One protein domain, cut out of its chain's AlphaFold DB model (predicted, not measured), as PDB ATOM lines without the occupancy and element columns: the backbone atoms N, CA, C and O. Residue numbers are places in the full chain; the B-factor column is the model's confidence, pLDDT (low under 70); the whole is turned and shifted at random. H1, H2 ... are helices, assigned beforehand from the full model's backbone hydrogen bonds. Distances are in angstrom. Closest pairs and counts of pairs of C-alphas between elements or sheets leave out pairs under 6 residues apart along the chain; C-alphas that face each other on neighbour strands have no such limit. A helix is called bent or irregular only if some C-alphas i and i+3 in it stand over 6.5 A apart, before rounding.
ATOM      1  N   THR A  57     -47.350  12.159  13.796       54.72
ATOM      2  CA  THR A  57     -46.720  12.465  12.503       54.72
ATOM      3  C   THR A  57     -47.293  13.746  11.891       54.72
ATOM      4  O   THR A  57     -48.056  13.728  10.924       54.72
ATOM      5  N   GLN A  58     -46.921  14.890  12.469       70.81
ATOM      6  CA  GLN A  58     -47.083  16.203  11.843       70.81
ATOM      7  C   GLN A  58     -46.181  16.280  10.594       70.81
ATOM      8  O   GLN A  58     -45.093  15.702  10.569       70.81
ATOM      9  N   GLY A  59     -46.651  16.938   9.531       82.38
ATOM     10  CA  GLY A  59     -45.915  17.025   8.265       82.38
ATOM     11  C   GLY A  59     -46.795  17.243   7.034       82.38
ATOM     12  O   GLY A  59     -47.962  17.621   7.137       82.38
ATOM     13  N   MET A  60     -46.224  17.005   5.855       88.94
ATOM     14  CA  MET A  60     -46.897  17.060   4.545       88.94
ATOM     15  C   MET A  60     -46.899  15.713   3.818       88.94
ATOM     16  O   MET A  60     -47.618  15.548   2.836       88.94
ATOM     17  N   LEU A  61     -46.127  14.736   4.291       88.38
ATOM     18  CA  LEU A  61     -46.106  13.381   3.750       88.38
ATOM     19  C   LEU A  61     -46.877  12.410   4.650       88.38
ATOM     20  O   LEU A  61     -47.018  12.621   5.856       88.38
ATOM     21  N   CYS A  62     -47.395  11.338   4.049       86.44
ATOM     22  CA  CYS A  62     -47.873  10.177   4.802       86.44
ATOM     23  C   CYS A  62     -46.685   9.313   5.270       86.44
ATOM     24  O   CYS A  62     -45.644   9.344   4.607       86.44
ATOM     25  N   PRO A  63     -46.843   8.488   6.324       82.94
ATOM     26  CA  PRO A  63     -45.748   7.683   6.872       82.94
ATOM     27  C   PRO A  63     -45.044   6.803   5.833       82.94
ATOM     28  O   PRO A  63     -43.826   6.701   5.842       82.94
ATOM     29  N   LEU A  64     -45.793   6.235   4.878       85.94
ATOM     30  CA  LEU A  64     -45.220   5.410   3.809       85.94
ATOM     31  C   LEU A  64     -44.361   6.217   2.820       85.94
ATOM     32  O   LEU A  64     -43.390   5.700   2.284       85.94
ATOM     33  N   CYS A  65     -44.744   7.457   2.516       87.94
ATOM     34  CA  CYS A  65     -43.961   8.326   1.632       87.94
ATOM     35  C   CYS A  65     -42.749   8.908   2.362       87.94
ATOM     36  O   CYS A  65     -41.680   9.015   1.774       87.94
ATOM     37  N   GLU A  66     -42.902   9.239   3.645       87.50
ATOM     38  CA  GLU A  66     -41.794   9.654   4.505       87.50
ATOM     39  C   GLU A  66     -40.748   8.539   4.622       87.50
ATOM     40  O   GLU A  66     -39.575   8.792   4.378       87.50
ATOM     41  N   SER A  67     -41.168   7.296   4.883       85.19
ATOM     42  CA  SER A  67     -40.256   6.152   5.008       85.19
ATOM     43  C   SER A  67     -39.608   5.716   3.694       85.19
ATOM     44  O   SER A  67     -38.646   4.955   3.719       85.19
ATOM     45  N   LYS A  68     -40.182   6.089   2.544       85.50
ATOM     46  CA  LYS A  68     -39.600   5.800   1.226       85.50
ATOM     47  C   LYS A  68     -38.545   6.825   0.820       85.50
ATOM     48  O   LYS A  68     -37.661   6.475   0.045       85.50
ATOM     49  N   GLY A  69     -38.644   8.057   1.314       79.38
ATOM     50  CA  GLY A  69     -37.780   9.143   0.875       79.38
ATOM     51  C   GLY A  69     -38.214   9.758  -0.460       79.38
ATOM     52  O   GLY A  69     -39.160   9.315  -1.114       79.38
ATOM     53  N   PHE A  70     -37.507  10.814  -0.860       77.31
ATOM     54  CA  PHE A  70     -37.429  11.215  -2.267       77.31
ATOM     55  C   PHE A  70     -36.345  10.381  -2.955       77.31
ATOM     56  O   PHE A  70     -35.590   9.693  -2.268       77.31
ATOM     57  N   ASP A  71     -36.182  10.513  -4.275       72.88
ATOM     58  CA  ASP A  71     -34.859  10.256  -4.852       72.88
ATOM     59  C   ASP A  71     -33.865  11.060  -4.019       72.88
ATOM     60  O   ASP A  71     -34.117  12.221  -3.716       72.88
ATOM     61  N   LEU A  72     -32.808  10.437  -3.520       65.25
ATOM     62  CA  LEU A  72     -31.858  11.110  -2.645       65.25
ATOM     63  C   LEU A  72     -30.663  11.523  -3.490       65.25
ATOM     64  O   LEU A  72     -30.180  10.740  -4.310       65.25
ATOM     65  N   ALA A  73     -30.154  12.734  -3.278       72.44
ATOM     66  CA  ALA A  73     -28.979  13.168  -4.019       72.44
ATOM     67  C   ALA A  73     -27.772  12.297  -3.632       72.44
ATOM     68  O   ALA A  73     -27.695  11.771  -2.515       72.44
ATOM     69  N   GLY A  74     -26.894  12.061  -4.603       67.44
ATOM     70  CA  GLY A  74     -25.625  11.377  -4.387       67.44
ATOM     71  C   GLY A  74     -24.552  12.325  -3.841       67.44
ATOM     72  O   GLY A  74     -24.832  13.509  -3.613       67.44
ATOM     73  N   PRO A  75     -23.322  11.816  -3.664       67.00
ATOM     74  CA  PRO A  75     -22.168  12.630  -3.311       67.00
ATOM     75  C   PRO A  75     -21.996  13.787  -4.300       67.00
ATOM     76  O   PRO A  75     -22.196  13.632  -5.507       67.00
ATOM     77  N   LEU A  76     -21.641  14.961  -3.783       70.56
ATOM     78  CA  LEU A  76     -21.343  16.123  -4.610       70.56
ATOM     79  C   LEU A  76     -19.848  16.142  -4.922       70.56
ATOM     80  O   LEU A  76     -19.041  16.407  -4.037       70.56
ATOM     81  N   ASP A  77     -19.492  15.919  -6.184       67.75
ATOM     82  CA  ASP A  77     -18.113  16.069  -6.647       67.75
ATOM     83  C   ASP A  77     -17.800  17.556  -6.873       67.75
ATOM     84  O   ASP A  77     -18.248  18.171  -7.849       67.75
ATOM     85  N   ARG A  78     -17.137  18.185  -5.895       74.06
ATOM     86  CA  ARG A  78     -16.713  19.594  -5.942       74.06
ATOM     87  C   ARG A  78     -15.410  19.786  -5.180       74.06
ATOM     88  O   ARG A  78     -15.211  19.193  -4.126       74.06
ATOM     89  N   VAL A  79     -14.579  20.711  -5.661       81.25
ATOM     90  CA  VAL A  79     -13.414  21.199  -4.912       81.25
ATOM     91  C   VAL A  79     -13.907  21.908  -3.651       81.25
ATOM     92  O   VAL A  79     -14.639  22.901  -3.732       81.25
ATOM     93  N   ALA A  89     -25.664  16.178  -0.076       89.38
ATOM     94  CA  ALA A  89     -26.986  16.638  -0.473       89.38
ATOM     95  C   ALA A  89     -28.043  15.616  -0.044       89.38
ATOM     96  O   ALA A  89     -27.987  14.452  -0.422       89.38
ATOM     97  N   GLY A  90     -29.039  16.062   0.726       88.25
ATOM     98  CA  GLY A  90     -30.139  15.186   1.143       88.25
ATOM     99  C   GLY A  90     -31.057  14.805  -0.017       88.25
ATOM    100  O   GLY A  90     -31.455  13.654  -0.140       88.25
ATOM    101  N   PHE A  91     -31.366  15.762  -0.898       90.00
ATOM    102  CA  PHE A  91     -32.390  15.602  -1.929       90.00
ATOM    103  C   PHE A  91     -32.000  16.321  -3.233       90.00
ATOM    104  O   PHE A  91     -31.441  17.421  -3.170       90.00
ATOM    105  N   PRO A  92     -32.317  15.760  -4.412       88.62
ATOM    106  CA  PRO A  92     -32.285  16.452  -5.679       88.62
ATOM    107  C   PRO A  92     -33.466  17.421  -5.746       88.62
ATOM    108  O   PRO A  92     -34.567  17.151  -5.264       88.62
ATOM    109  N   PHE A  93     -33.235  18.570  -6.364       88.88
ATOM    110  CA  PHE A  93     -34.293  19.538  -6.592       88.88
ATOM    111  C   PHE A  93     -34.944  19.286  -7.951       88.88
ATOM    112  O   PHE A  93     -34.303  19.450  -8.988       88.88
ATOM    113  N   VAL A  94     -36.229  18.931  -7.933       88.81
ATOM    114  CA  VAL A  94     -37.067  18.805  -9.131       88.81
ATOM    115  C   VAL A  94     -38.095  19.928  -9.117       88.81
ATOM    116  O   VAL A  94     -38.779  20.137  -8.110       88.81
ATOM    117  N   ARG A  95     -38.180  20.666 -10.230       90.56
ATOM    118  CA  ARG A  95     -39.164  21.740 -10.393       90.56
ATOM    119  C   ARG A  95     -40.577  21.156 -10.362       90.56
ATOM    120  O   ARG A  95     -40.810  20.099 -10.934       90.56
ATOM    121  N   ASP A  96     -41.478  21.854  -9.681       88.25
ATOM    122  CA  ASP A  96     -42.884  21.484  -9.487       88.25
ATOM    123  C   ASP A  96     -43.055  20.117  -8.797       88.25
ATOM    124  O   ASP A  96     -44.100  19.478  -8.878       88.25
ATOM    125  N   GLY A  97     -42.009  19.675  -8.089       89.50
ATOM    126  CA  GLY A  97     -41.995  18.437  -7.326       89.50
ATOM    127  C   GLY A  97     -42.391  18.616  -5.855       89.50
ATOM    128  O   GLY A  97     -42.367  19.728  -5.314       89.50
ATOM    129  N   PRO A  98     -42.653  17.503  -5.149       90.69
ATOM    130  CA  PRO A  98     -43.088  17.512  -3.749       90.69
ATOM    131  C   PRO A  98     -42.081  18.183  -2.802       90.69
ATOM    132  O   PRO A  98     -42.470  18.887  -1.869       90.69
ATOM    133  N   LEU A  99     -40.776  18.038  -3.062       92.56
ATOM    134  CA  LEU A  99     -39.742  18.724  -2.283       92.56
ATOM    135  C   LEU A  99     -39.864  20.252  -2.395       92.56
ATOM    136  O   LEU A  99     -39.678  20.951  -1.400       92.56
ATOM    137  N   GLN A 100     -40.169  20.789  -3.580       93.44
ATOM    138  CA  GLN A 100     -40.328  22.234  -3.769       93.44
ATOM    139  C   GLN A 100     -41.508  22.763  -2.950       93.44
ATOM    140  O   GLN A 100     -41.369  23.794  -2.287       93.44
ATOM    141  N   GLU A 101     -42.632  22.048  -2.957       91.94
ATOM    142  CA  GLU A 101     -43.819  22.395  -2.172       91.94
ATOM    143  C   GLU A 101     -43.514  22.387  -0.667       91.94
ATOM    144  O   GLU A 101     -43.780  23.364   0.037       91.94
ATOM    145  N   MET A 102     -42.844  21.337  -0.184       93.62
ATOM    146  CA  MET A 102     -42.413  21.230   1.213       93.62
ATOM    147  C   MET A 102     -41.445  22.351   1.606       93.62
ATOM    148  O   MET A 102     -41.604  22.978   2.655       93.62
ATOM    149  N   LEU A 103     -40.464  22.671   0.759       94.38
ATOM    150  CA  LEU A 103     -39.538  23.780   1.003       94.38
ATOM    151  C   LEU A 103     -40.248  25.140   1.000       94.38
ATOM    152  O   LEU A 103     -39.835  26.042   1.735       94.38
ATOM    153  N   HIS A 104     -41.292  25.310   0.189       93.94
ATOM    154  CA  HIS A 104     -42.107  26.519   0.177       93.94
ATOM    155  C   HIS A 104     -42.905  26.659   1.482       93.94
ATOM    156  O   HIS A 104     -42.845  27.708   2.127       93.94
ATOM    157  N   ALA A 105     -43.567  25.585   1.922       92.50
ATOM    158  CA  ALA A 105     -44.287  25.541   3.191       92.50
ATOM    159  C   ALA A 105     -43.363  25.835   4.387       92.50
ATOM    160  O   ALA A 105     -43.658  26.695   5.221       92.50
ATOM    161  N   LEU A 106     -42.181  25.212   4.410       93.50
ATOM    162  CA  LEU A 106     -41.141  25.462   5.407       93.50
ATOM    163  C   LEU A 106     -40.711  26.944   5.422       93.50
ATOM    164  O   LEU A 106     -40.567  27.559   6.478       93.50
ATOM    165  N   LYS A 107     -40.506  27.566   4.257       91.25
ATOM    166  CA  LYS A 107     -40.000  28.948   4.188       91.25
ATOM    167  C   LYS A 107     -41.052  30.012   4.481       91.25
ATOM    168  O   LYS A 107     -40.665  31.065   4.988       91.25
ATOM    169  N   TYR A 108     -42.319  29.771   4.147       90.69
ATOM    170  CA  TYR A 108     -43.315  30.844   4.049       90.69
ATOM    171  C   TYR A 108     -44.647  30.566   4.749       90.69
ATOM    172  O   TYR A 108     -45.436  31.490   4.893       90.69
ATOM    173  N   GLN A 109     -44.905  29.339   5.210       90.00
ATOM    174  CA  GLN A 109     -46.191  28.964   5.824       90.00
ATOM    175  C   GLN A 109     -46.072  28.582   7.306       90.00
ATOM    176  O   GLN A 109     -47.011  28.041   7.877       90.00
ATOM    177  N   ILE A 110     -44.924  28.855   7.933       89.38
ATOM    178  CA  ILE A 110     -44.665  28.551   9.350       89.38
ATOM    179  C   ILE A 110     -44.912  27.061   9.661       89.38
ATOM    180  O   ILE A 110     -45.673  26.698  10.552       89.38
ATOM    181  N   ARG A 111     -44.264  26.183   8.885       90.81
ATOM    182  CA  ARG A 111     -44.393  24.719   8.982       90.81
ATOM    183  C   ARG A 111     -43.103  24.048   9.483       90.81
ATOM    184  O   ARG A 111     -42.383  23.452   8.682       90.81
ATOM    185  N   PRO A 112     -42.759  24.169  10.783       92.62
ATOM    186  CA  PRO A 112     -41.557  23.549  11.351       92.62
ATOM    187  C   PRO A 112     -41.604  22.014  11.315       92.62
ATOM    188  O   PRO A 112     -40.567  21.374  11.149       92.62
ATOM    189  N   ASP A 113     -42.805  21.442  11.380       92.44
ATOM    190  CA  ASP A 113     -43.088  20.012  11.244       92.44
ATOM    191  C   ASP A 113     -42.566  19.434   9.920       92.44
ATOM    192  O   ASP A 113     -42.045  18.321   9.876       92.44
ATOM    193  N   VAL A 114     -42.627  20.222   8.843       93.62
ATOM    194  CA  VAL A 114     -42.065  19.847   7.539       93.62
ATOM    195  C   VAL A 114     -40.542  19.753   7.602       93.62
ATOM    196  O   VAL A 114     -39.953  18.871   6.984       93.62
ATOM    197  N   GLY A 115     -39.893  20.635   8.364       95.06
ATOM    198  CA  GLY A 115     -38.446  20.599   8.565       95.06
ATOM    199  C   GLY A 115     -38.023  19.338   9.307       95.06
ATOM    200  O   GLY A 115     -37.099  18.658   8.871       95.06
ATOM    201  N   GLU A 116     -38.743  18.990  10.370       95.06
ATOM    202  CA  GLU A 116     -38.505  17.758  11.123       95.06
ATOM    203  C   GLU A 116     -38.747  16.510  10.262       95.06
ATOM    204  O   GLU A 116     -37.939  15.586  10.292       95.06
ATOM    205  N   GLN A 117     -39.796  16.505   9.433       92.88
ATOM    206  CA  GLN A 117     -40.062  15.422   8.483       92.88
ATOM    207  C   GLN A 117     -38.921  15.255   7.470       92.88
ATOM    208  O   GLN A 117     -38.419  14.149   7.292       92.88
ATOM    209  N   LEU A 118     -38.436  16.346   6.868       94.81
ATOM    210  CA  LEU A 118     -37.272  16.302   5.971       94.81
ATOM    211  C   LEU A 118     -36.011  15.803   6.692       94.81
ATOM    212  O   LEU A 118     -35.250  15.022   6.124       94.81
ATOM    213  N   GLY A 119     -35.793  16.231   7.937       94.94
ATOM    214  CA  GLY A 119     -34.666  15.785   8.753       94.94
ATOM    215  C   GLY A 119     -34.700  14.284   9.043       94.94
ATOM    216  O   GLY A 119     -33.693  13.608   8.841       94.94
ATOM    217  N   ARG A 120     -35.863  13.744   9.434       94.19
ATOM    218  CA  ARG A 120     -36.045  12.301   9.656       94.19
ATOM    219  C   ARG A 120     -35.779  11.499   8.389       94.19
ATOM    220  O   ARG A 120     -35.073  10.500   8.449       94.19
ATOM    221  N   MET A 121     -36.279  11.961   7.241       92.88
ATOM    222  CA  MET A 121     -36.021  11.315   5.948       92.88
ATOM    223  C   MET A 121     -34.520  11.253   5.639       92.88
ATOM    224  O   MET A 121     -34.002  10.192   5.300       92.88
ATOM    225  N   VAL A 122     -33.799  12.369   5.794       93.50
ATOM    226  CA  VAL A 122     -32.337  12.389   5.612       93.50
ATOM    227  C   VAL A 122     -31.656  11.415   6.567       93.50
ATOM    228  O   VAL A 122     -30.787  10.649   6.154       93.50
ATOM    229  N   ALA A 123     -32.060  11.419   7.834       93.44
ATOM    230  CA  ALA A 123     -31.469  10.552   8.832       93.44
ATOM    231  C   ALA A 123     -31.638   9.070   8.499       93.44
ATOM    232  O   ALA A 123     -30.642   8.353   8.410       93.44
ATOM    233  N   ILE A 124     -32.875   8.643   8.241       91.94
ATOM    234  CA  ILE A 124     -33.227   7.251   7.941       91.94
ATOM    235  C   ILE A 124     -32.445   6.720   6.737       91.94
ATOM    236  O   ILE A 124     -32.024   5.567   6.747       91.94
ATOM    237  N   HIS A 125     -32.245   7.541   5.704       91.44
ATOM    238  CA  HIS A 125     -31.713   7.042   4.439       91.44
ATOM    239  C   HIS A 125     -30.240   7.355   4.160       91.44
ATOM    240  O   HIS A 125     -29.660   6.720   3.279       91.44
ATOM    241  N   ARG A 126     -29.641   8.355   4.819       89.75
ATOM    242  CA  ARG A 126     -28.318   8.877   4.428       89.75
ATOM    243  C   ARG A 126     -27.334   9.095   5.564       89.75
ATOM    244  O   ARG A 126     -26.131   9.058   5.320       89.75
ATOM    245  N   MET A 127     -27.802   9.344   6.783       91.12
ATOM    246  CA  MET A 127     -26.905   9.814   7.842       91.12
ATOM    247  C   MET A 127     -25.821   8.795   8.190       91.12
ATOM    248  O   MET A 127     -24.666   9.185   8.300       91.12
ATOM    249  N   ALA A 128     -26.157   7.502   8.264       91.12
ATOM    250  CA  ALA A 128     -25.165   6.450   8.501       91.12
ATOM    251  C   ALA A 128     -24.035   6.477   7.455       91.12
ATOM    252  O   ALA A 128     -22.871   6.578   7.830       91.12
ATOM    253  N   SER A 129     -24.378   6.509   6.160       89.88
ATOM    254  CA  SER A 129     -23.378   6.611   5.087       89.88
ATOM    255  C   SER A 129     -22.565   7.904   5.157       89.88
ATOM    256  O   SER A 129     -21.360   7.879   4.964       89.88
ATOM    257  N   TRP A 130     -23.184   9.042   5.481       90.75
ATOM    258  CA  TRP A 130     -22.466  10.319   5.550       90.75
ATOM    259  C   TRP A 130     -21.450  10.374   6.686       90.75
ATOM    260  O   TRP A 130     -20.382  10.967   6.520       90.75
ATOM    261  N   LEU A 131     -21.803   9.791   7.833       90.56
ATOM    262  CA  LEU A 131     -20.924   9.687   8.991       90.56
ATOM    263  C   LEU A 131     -19.733   8.775   8.682       90.56
ATOM    264  O   LEU A 131     -18.603   9.148   8.980       90.56
ATOM    265  N   GLU A 132     -19.980   7.639   8.030       90.38
ATOM    266  CA  GLU A 132     -18.936   6.703   7.603       90.38
ATOM    267  C   GLU A 132     -18.002   7.327   6.555       90.38
ATOM    268  O   GLU A 132     -16.796   7.402   6.786       90.38
ATOM    269  N   ASP A 133     -18.552   7.880   5.469       87.38
ATOM    270  CA  ASP A 133     -17.790   8.518   4.382       87.38
ATOM    271  C   ASP A 133     -16.903   9.669   4.879       87.38
ATOM    272  O   ASP A 133     -15.840   9.942   4.323       87.38
ATOM    273  N   SER A 134     -17.358  10.374   5.918       86.94
ATOM    274  CA  SER A 134     -16.649  11.524   6.488       86.94
ATOM    275  C   SER A 134     -15.793  11.154   7.704       86.94
ATOM    276  O   SER A 134     -15.160  12.036   8.278       86.94
ATOM    277  N   ASN A 135     -15.776   9.880   8.116       89.38
ATOM    278  CA  ASN A 135     -15.113   9.399   9.330       89.38
ATOM    279  C   ASN A 135     -15.497  10.211  10.590       89.38
ATOM    280  O   ASN A 135     -14.648  10.600  11.396       89.38
ATOM    281  N   ILE A 136     -16.791  10.514  10.730       89.62
ATOM    282  CA  ILE A 136     -17.355  11.299  11.831       89.62
ATOM    283  C   ILE A 136     -17.950  10.347  12.865       89.62
ATOM    284  O   ILE A 136     -18.897   9.617  12.580       89.62
ATOM    285  N   GLU A 137     -17.448  10.412  14.097       91.25
ATOM    286  CA  GLU A 137     -18.018   9.690  15.236       91.25
ATOM    287  C   GLU A 137     -19.155  10.520  15.868       91.25
ATOM    288  O   GLU A 137     -18.882  11.608  16.393       91.25
ATOM    289  N   PRO A 138     -20.421  10.051  15.846       88.31
ATOM    290  CA  PRO A 138     -21.571  10.818  16.333       88.31
ATOM    291  C   PRO A 138     -21.430  11.299  17.775       88.31
ATOM    292  O   PRO A 138     -21.630  12.476  18.050       88.31
ATOM    293  N   SER A 139     -20.995  10.407  18.668       88.50
ATOM    294  CA  SER A 139     -20.842  10.653  20.108       88.50
ATOM    295  C   SER A 139     -19.800  11.724  20.461       88.50
ATOM    296  O   SER A 139     -19.793  12.234  21.581       88.50
ATOM    297  N   LYS A 140     -18.911  12.070  19.522       90.81
ATOM    298  CA  LYS A 140     -17.867  13.098  19.676       90.81
ATOM    299  C   LYS A 140     -18.096  14.307  18.771       90.81
ATOM    300  O   LYS A 140     -17.199  15.135  18.614       90.81
ATOM    301  N   SER A 141     -19.280  14.408  18.173       91.38
ATOM    302  CA  SER A 141     -19.610  15.417  17.172       91.38
ATOM    303  C   SER A 141     -20.833  16.224  17.579       91.38
ATOM    304  O   SER A 141     -21.728  15.742  18.266       91.38
ATOM    305  N   LEU A 142     -20.884  17.474  17.122       89.50
ATOM    306  CA  LEU A 142     -22.005  18.375  17.374       89.50
ATOM    307  C   LEU A 142     -22.698  18.736  16.068       89.50
ATOM    308  O   LEU A 142     -22.058  19.113  15.083       89.50
ATOM    309  N   PHE A 143     -24.027  18.692  16.080       90.81
ATOM    310  CA  PHE A 143     -24.838  19.149  14.966       90.81
ATOM    311  C   PHE A 143     -25.097  20.652  15.093       90.81
ATOM    312  O   PHE A 143     -25.818  21.116  15.979       90.81
ATOM    313  N   ILE A 144     -24.523  21.447  14.191       91.88
ATOM    314  CA  ILE A 144     -24.667  22.906  14.222       91.88
ATOM    315  C   ILE A 144     -25.688  23.336  13.172       91.88
ATOM    316  O   ILE A 144     -25.412  23.388  11.973       91.88
ATOM    317  N   ALA A 145     -26.886  23.701  13.627       92.56
ATOM    318  CA  ALA A 145     -27.876  24.317  12.758       92.56
ATOM    319  C   ALA A 145     -27.410  25.717  12.335       92.56
ATOM    320  O   ALA A 145     -27.257  26.615  13.165       92.56
ATOM    321  N   VAL A 146     -27.232  25.926  11.027       91.75
ATOM    322  CA  VAL A 146     -26.774  27.212  10.483       91.75
ATOM    323  C   VAL A 146     -27.715  28.348  10.924       91.75
ATOM    324  O   VAL A 146     -28.922  28.280  10.662       91.75
ATOM    325  N   PRO A 147     -27.212  29.412  11.582       89.06
ATOM    326  CA  PRO A 147     -28.052  30.518  12.017       89.06
ATOM    327  C   PRO A 147     -28.662  31.277  10.840       89.06
ATOM    328  O   PRO A 147     -27.977  31.702   9.904       89.06
ATOM    329  N   ILE A 148     -29.966  31.525  10.923       88.12
ATOM    330  CA  ILE A 148     -30.655  32.427  10.007       88.12
ATOM    331  C   ILE A 148     -30.534  33.881  10.482       88.12
ATOM    332  O   ILE A 148     -30.628  34.177  11.673       88.12
ATOM    333  N   HIS A 149     -30.363  34.807   9.536       88.25
ATOM    334  CA  HIS A 149     -30.324  36.242   9.823       88.25
ATOM    335  C   HIS A 149     -31.594  36.704  10.558       88.25
ATOM    336  O   HIS A 149     -32.707  36.354  10.154       88.25
ATOM    337  N   TRP A 150     -31.439  37.550  11.580       87.06
ATOM    338  CA  TRP A 150     -32.512  37.959  12.496       87.06
ATOM    339  C   TRP A 150     -33.760  38.507  11.784       87.06
ATOM    340  O   TRP A 150     -34.866  38.085  12.101       87.06
ATOM    341  N   ARG A 151     -33.607  39.344  10.743       89.00
ATOM    342  CA  ARG A 151     -34.746  39.843   9.935       89.00
ATOM    343  C   ARG A 151     -35.557  38.718   9.291       89.00
ATOM    344  O   ARG A 151     -36.782  38.748   9.303       89.00
ATOM    345  N   ARG A 152     -34.878  37.707   8.737       87.06
ATOM    346  CA  ARG A 152     -35.552  36.549   8.134       87.06
ATOM    347  C   ARG A 152     -36.172  35.664   9.211       87.06
ATOM    348  O   ARG A 152     -37.240  35.112   8.985       87.06
ATOM    349  N   ARG A 153     -35.531  35.555  10.378       87.12
ATOM    350  CA  ARG A 153     -36.089  34.841  11.530       87.12
ATOM    351  C   ARG A 153     -37.394  35.469  12.003       87.12
ATOM    352  O   ARG A 153     -38.340  34.732  12.226       87.12
ATOM    353  N   LEU A 154     -37.451  36.797  12.104       88.31
ATOM    354  CA  LEU A 154     -38.669  37.528  12.465       88.31
ATOM    355  C   LEU A 154     -39.812  37.217  11.493       88.31
ATOM    356  O   LEU A 154     -40.893  36.854  11.933       88.31
ATOM    357  N   GLY A 155     -39.551  37.274  10.183       86.38
ATOM    358  CA  GLY A 155     -40.577  36.970   9.180       86.38
ATOM    359  C   GLY A 155     -41.020  35.503   9.149       86.38
ATOM    360  O   GLY A 155     -42.163  35.221   8.815       86.38
ATOM    361  N   ARG A 156     -40.132  34.557   9.490       85.25
ATOM    362  CA  ARG A 156     -40.435  33.114   9.440       85.25
ATOM    363  C   ARG A 156     -40.873  32.516  10.776       85.25
ATOM    364  O   ARG A 156     -41.365  31.398  10.787       85.25
ATOM    365  N   GLY A 157     -40.635  33.196  11.895       90.00
ATOM    366  CA  GLY A 157     -40.899  32.724  13.260       90.00
ATOM    367  C   GLY A 157     -39.852  31.757  13.838       90.00
ATOM    368  O   GLY A 157     -39.725  31.645  15.054       90.00
ATOM    369  N   TYR A 158     -39.055  31.078  13.005       91.50
ATOM    370  CA  TYR A 158     -38.100  30.047  13.445       91.50
ATOM    371  C   TYR A 158     -36.908  29.881  12.486       91.50
ATOM    372  O   TYR A 158     -36.869  30.461  11.394       91.50
ATOM    373  N   ASN A 159     -35.911  29.091  12.911       92.69
ATOM    374  CA  ASN A 159     -34.784  28.677  12.076       92.69
ATOM    375  C   ASN A 159     -35.084  27.326  11.409       92.69
ATOM    376  O   ASN A 159     -35.189  26.307  12.083       92.69
ATOM    377  N   GLN A 160     -35.182  27.318  10.080       93.62
ATOM    378  CA  GLN A 160     -35.505  26.116   9.303       93.62
ATOM    379  C   GLN A 160     -34.419  25.039   9.430       93.62
ATOM    380  O   GLN A 160     -34.722  23.850   9.488       93.62
ATOM    381  N   SER A 161     -33.151  25.447   9.505       94.69
ATOM    382  CA  SER A 161     -32.038  24.511   9.688       94.69
ATOM    383  C   SER A 161     -32.113  23.806  11.040       94.69
ATOM    384  O   SER A 161     -31.732  22.648  11.145       94.69
ATOM    385  N   GLU A 162     -32.658  24.468  12.063       94.25
ATOM    386  CA  GLU A 162     -32.834  23.874  13.389       94.25
ATOM    387  C   GLU A 162     -33.951  22.830  13.399       94.25
ATOM    388  O   GLU A 162     -33.799  21.779  14.007       94.25
ATOM    389  N   THR A 163     -35.056  23.071  12.692       95.19
ATOM    390  CA  THR A 163     -36.130  22.071  12.576       95.19
ATOM    391  C   THR A 163     -35.676  20.832  11.811       95.19
ATOM    392  O   THR A 163     -36.012  19.719  12.196       95.19
ATOM    393  N   ILE A 164     -34.838  21.000  10.782       95.81
ATOM    394  CA  ILE A 164     -34.218  19.866  10.079       95.81
ATOM    395  C   ILE A 164     -33.271  19.108  11.015       95.81
ATOM    396  O   ILE A 164     -33.345  17.884  11.092       95.81
ATOM    397  N   ALA A 165     -32.435  19.827  11.773       95.44
ATOM    398  CA  ALA A 165     -31.544  19.232  12.767       95.44
ATOM    399  C   ALA A 165     -32.308  18.380  13.791       95.44
ATOM    400  O   ALA A 165     -31.911  17.254  14.070       95.44
ATOM    401  N   ARG A 166     -33.444  18.876  14.299       95.00
ATOM    402  CA  ARG A 166     -34.312  18.130  15.229       95.00
ATOM    403  C   ARG A 166     -34.859  16.849  14.613       95.00
ATOM    404  O   ARG A 166     -34.872  15.818  15.271       95.00
ATOM    405  N   GLY A 167     -35.269  16.906  13.345       94.75
ATOM    406  CA  GLY A 167     -35.685  15.717  12.606       94.75
ATOM    407  C   GLY A 167     -34.582  14.662  12.520       94.75
ATOM    408  O   GLY A 167     -34.857  13.478  12.680       94.75
ATOM    409  N   ILE A 168     -33.333  15.090  12.323       94.94
ATOM    410  CA  ILE A 168     -32.178  14.187  12.311       94.94
ATOM    411  C   ILE A 168     -31.930  13.593  13.700       94.94
ATOM    412  O   ILE A 168     -31.821  12.375  13.832       94.94
ATOM    413  N   GLN A 169     -31.890  14.436  14.733       95.00
ATOM    414  CA  GLN A 169     -31.633  14.020  16.113       95.00
ATOM    415  C   GLN A 169     -32.695  13.043  16.642       95.00
ATOM    416  O   GLN A 169     -32.375  12.153  17.422       95.00
ATOM    417  N   ALA A 170     -33.946  13.152  16.181       93.69
ATOM    418  CA  ALA A 170     -35.001  12.199  16.524       93.69
ATOM    419  C   ALA A 170     -34.682  10.751  16.092       93.69
ATOM    420  O   ALA A 170     -35.240   9.814  16.655       93.69
ATOM    421  N   VAL A 171     -33.802  10.572  15.100       93.38
ATOM    422  CA  VAL A 171     -33.350   9.265  14.594       93.38
ATOM    423  C   VAL A 171     -31.920   8.946  15.054       93.38
ATOM    424  O   VAL A 171     -31.618   7.783  15.299       93.38
ATOM    425  N   PHE A 172     -31.062   9.960  15.218       92.88
ATOM    426  CA  PHE A 172     -29.690   9.847  15.735       92.88
ATOM    427  C   PHE A 172     -29.530  10.676  17.022       92.88
ATOM    428  O   PHE A 172     -29.010  11.795  16.964       92.88
ATOM    429  N   PRO A 173     -29.951  10.156  18.190       92.50
ATOM    430  CA  PRO A 173     -29.929  10.911  19.445       92.50
ATOM    431  C   PRO A 173     -28.521  11.284  19.924       92.50
ATOM    432  O   PRO A 173     -28.366  12.255  20.655       92.50
ATOM    433  N   GLU A 174     -27.506  10.525  19.502       92.06
ATOM    434  CA  GLU A 174     -26.096  10.756  19.844       92.06
ATOM    435  C   GLU A 174     -25.533  12.044  19.228       92.06
ATOM    436  O   GLU A 174     -24.575  12.602  19.754       92.06
ATOM    437  N   LEU A 175     -26.133  12.540  18.138       91.12
ATOM    438  CA  LEU A 175     -25.767  13.824  17.543       91.12
ATOM    439  C   LEU A 175     -26.461  14.955  18.304       91.12
ATOM    440  O   LEU A 175     -27.599  15.340  18.010       91.12
ATOM    441  N   GLU A 176     -25.765  15.512  19.292       91.56
ATOM    442  CA  GLU A 176     -26.285  16.644  20.050       91.56
ATOM    443  C   GLU A 176     -26.342  17.905  19.175       91.56
ATOM    444  O   GLU A 176     -25.364  18.315  18.544       91.56
ATOM    445  N   ILE A 177     -27.512  18.545  19.134       92.38
ATOM    446  CA  ILE A 177     -27.678  19.835  18.470       92.38
ATOM    447  C   ILE A 177     -27.124  20.925  19.379       92.38
ATOM    448  O   ILE A 177     -27.613  21.117  20.492       92.38
ATOM    449  N   LEU A 178     -26.164  21.698  18.871       90.81
ATOM    450  CA  LEU A 178     -25.576  22.800  19.626       90.81
ATOM    451  C   LEU A 178     -26.669  23.798  20.072       90.81
ATOM    452  O   LEU A 178     -27.422  24.299  19.221       90.81
TER     453      LEU A 178
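This is residues 57 to 79 and 89 to 178 of the 186 residues of an uncharacterized protein of Rhodothermaceae bacterium TMED105 (UniProt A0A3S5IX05). A long, kinked helix, H3, is crossed by H5, and these two make the core; H2 meets the first residues of H3 at a steep angle, and the short H1 packs on residues 117 to 124 of H3. After H3 a long unnamed stretch, residues 134 to 149, folds back to the short H4, which lies far from the core, near the end of H2. The printed part has 113 residues with five named helices, in the order H1, H2, H3, H4, H5, and no named strand. The class is all helix, though the named helices hold 56 of the 113 residues, under half. The whole is compact, with a radius of gyration of the C-alphas of 14.2 A, and spans 37 by 34 by 30 A.

The printed part begins at Thr 57. H1 is residues 63 to 68, 8.6 A long, with C-alpha 63 at (-45.748, 7.683, 6.872). After the cut, H2 is residues 98 to 108, 15.4 A long. H3 is residues 112 to 133, 29.0 A long, from C-alpha 112 at (-41.557, 23.549, 11.351). It has a kink of 60 degrees near residue 126 and is irregular, with C-alphas 125 and 128 7.7 A apart. H4 is residues 150 to 156, 9.8 A long. H5 is residues 160 to 169, 14.4 A long, ending with C-alpha 169 at (-31.633, 14.020, 16.113).

H3 is the hub and touches H1, H2 and H5. H3 and H5 touch with 32 pairs of C-alphas within 8 A, run the same way at a steep tilt of 58 degrees, and come closest at the C-alphas of Glu 116 and Gly 167, 3.8 A apart. H2 touches H3 at residues 112 to 115 alone, opposite ways at a steep tilt of 59 degrees; the closest C-alphas, of Leu 106 and Val 114, are 6.1 A apart. H1 touches H3 at residues 117 to 124 alone, the same way at a shallow tilt of 31 degrees, and the closest C-alphas, of Glu 66 and Met 121, are 6.2 A apart. The helix packing is mostly crossed, but only just, with 1 of 3 pairs at a shallow tilt. H2 is close to but not clearly touching H4, with the closest C-alphas, of Tyr 108 and Arg 156, 6.5 A apart. H2 and H5 are likewise close but not clearly touching, with the C-alphas of Leu 106 and Gln 160 closest at 6.9 A. H1 is apart from H2, H4 and H5. In H1, H2, H4 and H5 every O i to N i+4 pair is within hydrogen-bond range; in H3 16 of 18 are. Outside the named helices, residues 142 to 143 pair with residues 176 to 177, parallel.

The two C-alphas farthest apart, of Asp 96 and Lys 140, are 39.3 A apart. Residues 80 to 88 are not printed, and the C-alphas of Val 79 and Ala 89 are 15.0 A apart across this cut, which falls in the link from H1 to H2. The links H2 to H3 and H4 to H5 are tight, and the link H3 to H4, 16 residues, is long. The mean pLDDT of the printed part is 88.5; it is under 70 at residues 57, 72, 74 to 75 and 77.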